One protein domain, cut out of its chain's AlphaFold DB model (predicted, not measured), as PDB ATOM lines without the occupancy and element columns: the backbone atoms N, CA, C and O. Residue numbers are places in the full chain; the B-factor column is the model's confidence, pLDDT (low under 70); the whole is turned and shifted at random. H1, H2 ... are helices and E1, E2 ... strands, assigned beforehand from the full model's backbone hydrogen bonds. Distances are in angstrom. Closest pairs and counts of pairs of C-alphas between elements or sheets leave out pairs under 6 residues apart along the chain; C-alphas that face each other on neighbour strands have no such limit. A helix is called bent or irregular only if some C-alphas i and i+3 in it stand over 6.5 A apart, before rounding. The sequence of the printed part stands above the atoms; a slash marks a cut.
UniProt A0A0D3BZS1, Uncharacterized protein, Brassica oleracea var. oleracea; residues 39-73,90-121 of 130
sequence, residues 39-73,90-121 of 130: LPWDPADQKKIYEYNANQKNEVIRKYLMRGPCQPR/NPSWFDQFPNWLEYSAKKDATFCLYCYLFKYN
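What this domain is: This is residues 39 to 73 and 90 to 121 of the 130 residues of an uncharacterized protein of Brassica oleracea var. oleracea (UniProt A0A0D3BZS1). A small two-stranded hairpin, E1 and E2, sits between a long helix, H1, toward one end of an elongated body and a short helix, H2, at the other end. E2 leads straight into the short helix H3, which turns back toward H1, while the unnamed stretch of residues 43 to 53 runs out to the far end, from which H1 returns. The printed part has 67 residues, with three named helices and two named strands in the order H1, H2, E1, E2, H3; the sheet, in the order E1 - E2, is antiparallel. The class is mixed, helices and strands, with under half of the residues, 32, in named elements. The whole is compact by its radius of gyration of the C-alphas, 12.0 A, yet elongated in outline, spanning 37 by 21 by 20 A.

Where its parts are: Strand E1 is residues 101 to 104, beginning at C-alpha 101 at (199.723, 187.151, 238.586), and E2 is residues 109 to 112; each measures 10.4 A from first to last C-alpha. H3, residues 113 to 117, is 6.2 A long and ends at C-alpha 117 at (211.941, 190.583, 239.464). H2, residues 92 to 96, is 6.5 A long. H1, residues 54 to 67, is 21.0 A long and begins at C-alpha 54 at (223.639, 197.943, 239.987). H1 is only just irregular: C-alphas 55 and 58 are 6.9 A apart.

How they stand to each other: E1 and E2 form a hairpin, antiparallel, with 143 degrees between their directions. C-alphas 103 and 110 face each other at 4.5 A. N 111 and O 102, at 2.8 A, and N 102 and O 111, at 3.0 A, are within hydrogen-bond range. The closest C-alphas of E1 and H3 are those of Glu 102 and Leu 113, 6.5 A apart. The closest C-alphas of E1 and H2 are those of Phe 94 and Leu 101, 6.6 A apart. H3 and H1 are close but not clearly touching, the closest C-alphas being those of Ile 61 and Leu 117, at 6.1 A. H1 is apart from E1, E2 and H2, and H2 is apart from E2 and H3. In H2 and H3 every O i to N i+4 pair is within hydrogen-bond range; in H1, 8 of 10 are.

The domain as a whole: The two C-alphas farthest apart are those of Asn 55 and Asn 90, at 37.8 A. Residues 74 to 89 are not printed, and the gap from C-alpha 73 to C-alpha 90 is 11.0 A; the link from H1 to H2 runs across this cut. The links H2 to E1, E1 to E2 and E2 to H3 are tight. Residues 39 to 53 hold no named element. The mean pLDDT of the printed part is 93.9, and residue 121 is under 70.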
ATOM      1  N   LEU A  39     208.122 204.727 239.624       92.25
ATOM      2  CA  LEU A  39     208.131 203.400 239.004       92.25
ATOM      3  C   LEU A  39     206.744 203.017 238.446       92.25
ATOM      4  O   LEU A  39     205.747 203.026 239.186       92.25
ATOM      5  N   PRO A  40     206.667 202.593 237.169       94.50
ATOM      6  CA  PRO A  40     205.401 202.297 236.509       94.50
ATOM      7  C   PRO A  40     204.618 201.196 237.229       94.50
ATOM      8  O   PRO A  40     205.177 200.230 237.762       94.50
ATOM      9  N   TRP A  41     203.290 201.337 237.263       94.25
ATOM     10  CA  TRP A  41     202.414 200.302 237.816       94.25
ATOM     11  C   TRP A  41     202.082 199.190 236.845       94.25
ATOM     12  O   TRP A  41     202.147 198.018 237.210       94.25
ATOM     13  N   ASP A  42     201.784 199.549 235.604       95.81
ATOM     14  CA  ASP A  42     201.465 198.574 234.577       95.81
ATOM     15  C   ASP A  42     202.729 197.771 234.193       95.81
ATOM     16  O   ASP A  42     203.726 198.375 233.779       95.81
ATOM     17  N   PRO A  43     202.717 196.425 234.283       96.31
ATOM     18  CA  PRO A  43     203.844 195.583 233.873       96.31
ATOM     19  C   PRO A  43     204.229 195.769 232.401       96.31
ATOM     20  O   PRO A  43     205.370 195.518 232.015       96.31
ATOM     21  N   ALA A  44     203.310 196.251 231.561       96.00
ATOM     22  CA  ALA A  44     203.591 196.576 230.173       96.00
ATOM     23  C   ALA A  44     204.616 197.699 229.992       96.00
ATOM     24  O   ALA A  44     205.238 197.731 228.924       96.00
ATOM     25  N   ASP A  45     204.752 198.575 230.989       95.50
ATOM     26  CA  ASP A  45     205.561 199.792 230.959       95.50
ATOM     27  C   ASP A  45     206.819 199.686 231.839       95.50
ATOM     28  O   ASP A  45     207.644 200.596 231.863       95.50
ATOM     29  N   GLN A  46     207.008 198.559 232.533       94.12
ATOM     30  CA  GLN A  46     208.177 198.328 233.377       94.12
ATOM     31  C   GLN A  46     209.448 198.123 232.542       94.12
ATOM     32  O   GLN A  46     209.527 197.252 231.668       94.12
ATOM     33  N   LYS A  47     210.489 198.894 232.869       92.06
ATOM     34  CA  LYS A  47     211.850 198.666 232.374       92.06
ATOM     35  C   LYS A  47     212.380 197.346 232.930       92.06
ATOM     36  O   LYS A  47     212.075 196.983 234.064       92.06
ATOM     37  N   LYS A  48     213.194 196.608 232.176       92.38
ATOM     38  CA  LYS A  48     213.752 195.340 232.671       92.38
ATOM     39  C   LYS A  48     214.718 195.595 233.830       92.38
ATOM     40  O   LYS A  48     215.537 196.506 233.758       92.38
ATOM     41  N   ILE A  49     214.690 194.728 234.849       92.50
ATOM     42  CA  ILE A  49     215.514 194.863 236.066       92.50
ATOM     43  C   ILE A  49     217.005 195.058 235.758       92.50
ATOM     44  O   ILE A  49     217.689 195.849 236.401       92.50
ATOM     45  N   TYR A  50     217.535 194.383 234.739       89.00
ATOM     46  CA  TYR A  50     218.953 194.494 234.407       89.00
ATOM     47  C   TYR A  50     219.365 195.840 233.799       89.00
ATOM     48  O   TYR A  50     220.560 196.121 233.783       89.00
ATOM     49  N   GLU A  51     218.415 196.634 233.300       90.38
ATOM     50  CA  GLU A  51     218.672 197.935 232.678       90.38
ATOM     51  C   GLU A  51     218.768 199.074 233.708       90.38
ATOM     52  O   GLU A  51     219.086 200.202 233.335       90.38
ATOM     53  N   TYR A  52     218.471 198.807 234.981       90.19
ATOM     54  CA  TYR A  52     218.757 199.719 236.092       90.19
ATOM     55  C   TYR A  52     220.234 199.626 236.501       90.19
ATOM     56  O   TYR A  52     220.880 198.593 236.286       90.19
ATOM     57  N   ASN A  53     220.773 200.671 237.135       88.69
ATOM     58  CA  ASN A  53     222.135 200.629 237.667       88.69
ATOM     59  C   ASN A  53     222.244 199.594 238.796       88.69
ATOM     60  O   ASN A  53     221.282 199.349 239.524       88.69
ATOM     61  N   ALA A  54     223.424 198.991 238.979       86.94
ATOM     62  CA  ALA A  54     223.639 197.943 239.987       86.94
ATOM     63  C   ALA A  54     223.185 198.364 241.398       86.94
ATOM     64  O   ALA A  54     222.571 197.570 242.107       86.94
ATOM     65  N   ASN A  55     223.398 199.635 241.747       83.81
ATOM     66  CA  ASN A  55     223.041 200.201 243.048       83.81
ATOM     67  C   ASN A  55     221.525 200.437 243.217       83.81
ATOM     68  O   ASN A  55     221.052 200.521 244.343       83.81
ATOM     69  N   GLN A  56     220.758 200.515 242.123       89.19
ATOM     70  CA  GLN A  56     219.306 200.754 242.141       89.19
ATOM     71  C   GLN A  56     218.484 199.465 242.080       89.19
ATOM     72  O   GLN A  56     217.360 199.435 242.570       89.19
ATOM     73  N   LYS A  57     219.015 198.389 241.479       91.56
ATOM     74  CA  LYS A  57     218.268 197.137 241.239       91.56
ATOM     75  C   LYS A  57     217.583 196.604 242.491       91.56
ATOM     76  O   LYS A  57     216.405 196.264 242.444       91.56
ATOM     77  N   ASN A  58     218.313 196.560 243.603       91.81
ATOM     78  CA  ASN A  58     217.786 196.045 244.864       91.81
ATOM     79  C   ASN A  58     216.634 196.906 245.390       91.81
ATOM     80  O   ASN A  58     215.645 196.363 245.875       91.81
ATOM     81  N   GLU A  59     216.738 198.226 245.247       93.75
ATOM     82  CA  GLU A  59     215.696 199.155 245.680       93.75
ATOM     83  C   GLU A  59     214.453 199.052 244.788       93.75
ATOM     84  O   GLU A  59     213.337 198.956 245.292       93.75
ATOM     85  N   VAL A  60     214.632 198.950 243.467       94.25
ATOM     86  CA  VAL A  60     213.540 198.691 242.514       94.25
ATOM     87  C   VAL A  60     212.813 197.391 242.863       94.25
ATOM     88  O   VAL A  60     211.586 197.377 242.977       94.25
ATOM     89  N   ILE A  61     213.561 196.302 243.083       94.56
ATOM     90  CA  ILE A  61     212.991 195.004 243.469       94.56
ATOM     91  C   ILE A  61     212.211 195.134 244.779       94.56
ATOM     92  O   ILE A  61     211.079 194.659 244.868       94.56
ATOM     93  N   ARG A  62     212.786 195.811 245.781       95.06
ATOM     94  CA  ARG A  62     212.138 196.046 247.075       95.06
ATOM     95  C   ARG A  62     210.826 196.811 246.911       95.06
ATOM     96  O   ARG A  62     209.819 196.385 247.471       95.06
ATOM     97  N   LYS A  63     210.802 197.886 246.118       95.50
ATOM     98  CA  LYS A  63     209.587 198.680 245.873       95.50
ATOM     99  C   LYS A  63     208.480 197.856 245.212       95.50
ATOM    100  O   LYS A  63     207.342 197.896 245.676       95.50
ATOM    101  N   TYR A  64     208.795 197.066 244.185       96.19
ATOM    102  CA  TYR A  64     207.797 196.202 243.545       96.19
ATOM    103  C   TYR A  64     207.299 195.081 244.467       96.19
ATOM    104  O   TYR A  64     206.102 194.804 244.473       96.19
ATOM    105  N   LEU A  65     208.170 194.476 245.283       95.62
ATOM    106  CA  LEU A  65     207.753 193.490 246.290       95.62
ATOM    107  C   LEU A  65     206.821 194.100 247.342       95.62
ATOM    108  O   LEU A  65     205.828 193.476 247.699       95.62
ATOM    109  N   MET A  66     207.118 195.316 247.811       95.25
ATOM    110  CA  MET A  66     206.277 196.028 248.778       95.25
ATOM    111  C   MET A  66     204.924 196.434 248.188       95.25
ATOM    112  O   MET A  66     203.921 196.393 248.894       95.25
ATOM    113  N   ARG A  67     204.884 196.830 246.908       95.25
ATOM    114  CA  ARG A  67     203.634 197.215 246.240       95.25
ATOM    115  C   ARG A  67     202.770 196.010 245.854       95.25
ATOM    116  O   ARG A  67     201.548 196.126 245.859       95.25
ATOM    117  N   GLY A  68     203.386 194.878 245.524       96.38
ATOM    118  CA  GLY A  68     202.691 193.679 245.058       96.38
ATOM    119  C   GLY A  68     202.290 193.733 243.573       96.38
ATOM    120  O   GLY A  68     202.624 194.691 242.865       96.38
ATOM    121  N   PRO A  69     201.606 192.684 243.077       97.62
ATOM    122  CA  PRO A  69     201.296 192.531 241.660       97.62
ATOM    123  C   PRO A  69     200.253 193.538 241.165       97.62
ATOM    124  O   PRO A  69     199.283 193.866 241.849       97.62
ATOM    125  N   CYS A  70     200.414 193.990 239.922       97.25
ATOM    126  CA  CYS A  70     199.419 194.807 239.234       97.25
ATOM    127  C   CYS A  70     198.159 193.993 238.882       97.25
ATOM    128  O   CYS A  70     198.117 193.275 237.878       97.25
ATOM    129  N   GLN A  71     197.125 194.106 239.720       97.25
ATOM    130  CA  GLN A  71     195.840 193.414 239.564       97.25
ATOM    131  C   GLN A  71     194.672 194.408 239.453       97.25
ATOM    132  O   GLN A  71     193.896 194.573 240.400       97.25
ATOM    133  N   PRO A  72     194.528 195.113 238.317       95.62
ATOM    134  CA  PRO A  72     193.454 196.083 238.144       95.62
ATOM    135  C   PRO A  72     192.085 195.389 238.159       95.62
ATOM    136  O   PRO A  72     191.811 194.497 237.356       95.62
ATOM    137  N   ARG A  73     191.193 195.824 239.053       94.50
ATOM    138  CA  ARG A  73     189.808 195.331 239.168       94.50
ATOM    139  C   ARG A  73     188.809 196.395 238.702       94.50
ATOM    140  O   ARG A  73     189.162 197.559 238.553       94.50
ATOM    141  N   ASN A  90     190.328 186.091 232.756       95.75
ATOM    142  CA  ASN A  90     189.425 185.683 233.823       95.75
ATOM    143  C   ASN A  90     189.820 186.382 235.140       95.75
ATOM    144  O   ASN A  90     190.823 185.992 235.737       95.75
ATOM    145  N   PRO A  91     189.034 187.355 235.642       95.56
ATOM    146  CA  PRO A  91     189.369 188.083 236.867       95.56
ATOM    147  C   PRO A  91     189.461 187.208 238.120       95.56
ATOM    148  O   PRO A  91     190.199 187.563 239.032       95.56
ATOM    149  N   SER A  92     188.791 186.048 238.160       96.94
ATOM    150  CA  SER A  92     188.917 185.112 239.293       96.94
ATOM    151  C   SER A  92     190.335 184.550 239.453       96.94
ATOM    152  O   SER A  92     190.680 184.025 240.510       96.94
ATOM    153  N   TRP A  93     191.188 184.671 238.430       97.88
ATOM    154  CA  TRP A  93     192.598 184.318 238.552       97.88
ATOM    155  C   TRP A  93     193.367 185.244 239.493       97.88
ATOM    156  O   TRP A  93     194.374 184.812 240.042       97.88
ATOM    157  N   PHE A  94     192.901 186.472 239.740       97.81
ATOM    158  CA  PHE A  94     193.504 187.316 240.773       97.81
ATOM    159  C   PHE A  94     193.316 186.730 242.170       97.81
ATOM    160  O   PHE A  94     194.236 186.786 242.977       97.81
ATOM    161  N   ASP A  95     192.161 186.123 242.440       97.56
ATOM    162  CA  ASP A  95     191.891 185.486 243.732       97.56
ATOM    163  C   ASP A  95     192.636 184.148 243.867       97.56
ATOM    164  O   ASP A  95     193.078 183.789 244.955       97.56
ATOM    165  N   GLN A  96     192.833 183.427 242.757       98.31
ATOM    166  CA  GLN A  96     193.618 182.183 242.733       98.31
ATOM    167  C   GLN A  96     195.131 182.431 242.841       98.31
ATOM    168  O   GLN A  96     195.850 181.632 243.439       98.31
ATOM    169  N   PHE A  97     195.624 183.532 242.269       97.88
ATOM    170  CA  PHE A  97     197.050 183.849 242.173       97.88
ATOM    171  C   PHE A  97     197.361 185.265 242.685       97.88
ATOM    172  O   PHE A  97     197.928 186.084 241.952       97.88
ATOM    173  N   PRO A  98     197.038 185.569 243.955       97.56
ATOM    174  CA  PRO A  98     197.073 186.932 244.488       97.56
ATOM    175  C   PRO A  98     198.482 187.521 244.578       97.56
ATOM    176  O   PRO A  98     198.636 188.734 244.598       97.56
ATOM    177  N   ASN A  99     199.514 186.675 244.621       97.19
ATOM    178  CA  ASN A  99     200.875 187.103 244.951       97.19
ATOM    179  C   ASN A  99     201.762 187.373 243.730       97.19
ATOM    180  O   ASN A  99     202.803 188.008 243.865       97.19
ATOM    181  N   TRP A 100     201.398 186.866 242.546       97.25
ATOM    182  CA  TRP A 100     202.312 186.882 241.398       97.25
ATOM    183  C   TRP A 100     201.668 187.193 240.053       97.25
ATOM    184  O   TRP A 100     202.382 187.660 239.163       97.25
ATOM    185  N   LEU A 101     200.372 186.921 239.870       98.31
ATOM    186  CA  LEU A 101     199.723 187.151 238.586       98.31
ATOM    187  C   LEU A 101     199.457 188.640 238.413       98.31
ATOM    188  O   LEU A 101     198.741 189.244 239.210       98.31
ATOM    189  N   GLU A 102     199.981 189.192 237.331       98.31
ATOM    190  CA  GLU A 102     199.745 190.574 236.935       98.31
ATOM    191  C   GLU A 102     198.975 190.620 235.615       98.31
ATOM    192  O   GLU A 102     199.082 189.713 234.784       98.31
ATOM    193  N   TYR A 103     198.216 191.689 235.391       97.88
ATOM    194  CA  TYR A 103     197.507 191.913 234.133       97.88
ATOM    195  C   TYR A 103     197.648 193.362 233.676       97.88
ATOM    196  O   TYR A 103     197.390 194.296 234.432       97.88
ATOM    197  N   SER A 104     198.002 193.534 232.404       96.62
ATOM    198  CA  SER A 104     197.992 194.834 231.740       96.62
ATOM    199  C   SER A 104     196.743 194.970 230.881       96.62
ATOM    200  O   SER A 104     196.618 194.293 229.857       96.62
ATOM    201  N   ALA A 105     195.857 195.906 231.222       93.94
ATOM    202  CA  ALA A 105     194.724 196.263 230.364       93.94
ATOM    203  C   ALA A 105     195.182 196.931 229.051       93.94
ATOM    204  O   ALA A 105     194.515 196.826 228.014       93.94
ATOM    205  N   LYS A 106     196.346 197.598 229.080       94.38
ATOM    206  CA  LYS A 106     196.969 198.235 227.915       94.38
ATOM    207  C   LYS A 106     197.361 197.200 226.864       94.38
ATOM    208  O   LYS A 106     197.038 197.381 225.691       94.38
ATOM    209  N   LYS A 107     198.024 196.114 227.284       94.94
ATOM    210  CA  LYS A 107     198.471 195.025 226.394       94.94
ATOM    211  C   LYS A 107     197.485 193.861 226.265       94.94
ATOM    212  O   LYS A 107     197.714 193.006 225.419       94.94
ATOM    213  N   ASP A 108     196.421 193.834 227.069       94.12
ATOM    214  CA  ASP A 108     195.500 192.696 227.196       94.12
ATOM    215  C   ASP A 108     196.254 191.365 227.392       94.12
ATOM    216  O   ASP A 108     196.079 190.392 226.658       94.12
ATOM    217  N   ALA A 109     197.183 191.359 228.352       95.12
ATOM    218  CA  ALA A 109     198.121 190.260 228.559       95.12
ATOM    219  C   ALA A 109     198.433 190.050 230.042       95.12
ATOM    220  O   ALA A 109     198.435 190.999 230.833       95.12
ATOM    221  N   THR A 110     198.725 188.800 230.400       96.88
ATOM    222  CA  THR A 110     199.162 188.420 231.743       96.88
ATOM    223  C   THR A 110     200.677 188.437 231.865       96.88
ATOM    224  O   THR A 110     201.409 188.084 230.939       96.88
ATOM    225  N   PHE A 111     201.139 188.834 233.041       97.69
ATOM    226  CA  PHE A 111     202.541 188.899 233.422       97.69
ATOM    227  C   PHE A 111     202.737 188.187 234.766       97.69
ATOM    228  O   PHE A 111     201.781 187.760 235.417       97.69
ATOM    229  N   CYS A 112     203.997 188.016 235.156       97.19
ATOM    230  CA  CYS A 112     204.389 187.340 236.383       97.19
ATOM    231  C   CYS A 112     205.386 188.223 237.137       97.19
ATOM    232  O   CYS A 112     206.512 188.408 236.663       97.19
ATOM    233  N   LEU A 113     204.986 188.708 238.317       97.44
ATOM    234  CA  LEU A 113     205.786 189.617 239.142       97.44
ATOM    235  C   LEU A 113     207.154 189.008 239.470       97.44
ATOM    236  O   LEU A 113     208.193 189.565 239.132       97.44
ATOM    237  N   TYR A 114     207.185 187.816 240.070       96.38
ATOM    238  CA  TYR A 114     208.448 187.177 240.457       96.38
ATOM    239  C   TYR A 114     209.322 186.822 239.252       96.38
ATOM    240  O   TYR A 114     210.545 186.921 239.323       96.38
ATOM    241  N   CYS A 115     208.704 186.480 238.121       95.19
ATOM    242  CA  CYS A 115     209.427 186.225 236.884       95.19
ATOM    243  C   CYS A 115     210.099 187.493 236.361       95.19
ATOM    244  O   CYS A 115     211.189 187.397 235.818       95.19
ATOM    245  N   TYR A 116     209.466 188.661 236.501       95.19
ATOM    246  CA  TYR A 116     210.064 189.950 236.161       95.19
ATOM    247  C   TYR A 116     211.214 190.305 237.114       95.19
ATOM    248  O   TYR A 116     212.312 190.618 236.651       95.19
ATOM    249  N   LEU A 117     210.982 190.190 238.427       95.00
ATOM    250  CA  LEU A 117     211.941 190.583 239.464       95.00
ATOM    251  C   LEU A 117     213.226 189.754 239.440       95.00
ATOM    252  O   LEU A 117     214.316 190.294 239.614       95.00
ATOM    253  N   PHE A 118     213.097 188.449 239.203       90.69
ATOM    254  CA  PHE A 118     214.203 187.497 239.294       90.69
ATOM    255  C   PHE A 118     214.578 186.892 237.944       90.69
ATOM    256  O   PHE A 118     215.231 185.847 237.900       90.69
ATOM    257  N   LYS A 119     214.183 187.520 236.825       85.94
ATOM    258  CA  LYS A 119     214.558 187.025 235.500       85.94
ATOM    259  C   LYS A 119     216.077 186.983 235.385       85.94
ATOM    260  O   LYS A 119     216.726 188.019 235.247       85.94
ATOM    261  N   TYR A 120     216.642 185.782 235.397       75.44
ATOM    262  CA  TYR A 120     218.054 185.619 235.115       75.44
ATOM    263  C   TYR A 120     218.281 185.912 233.633       75.44
ATOM    264  O   TYR A 120     217.684 185.277 232.758       75.44
ATOM    265  N   ASN A 121     219.160 186.865 233.338       65.44
ATOM    266  CA  ASN A 121     219.753 186.956 232.016       65.44
ATOM    267  C   ASN A 121     220.756 185.811 231.901       65.44
ATOM    268  O   ASN A 121     221.961 186.023 232.036       65.44
TER     269      ASN A 121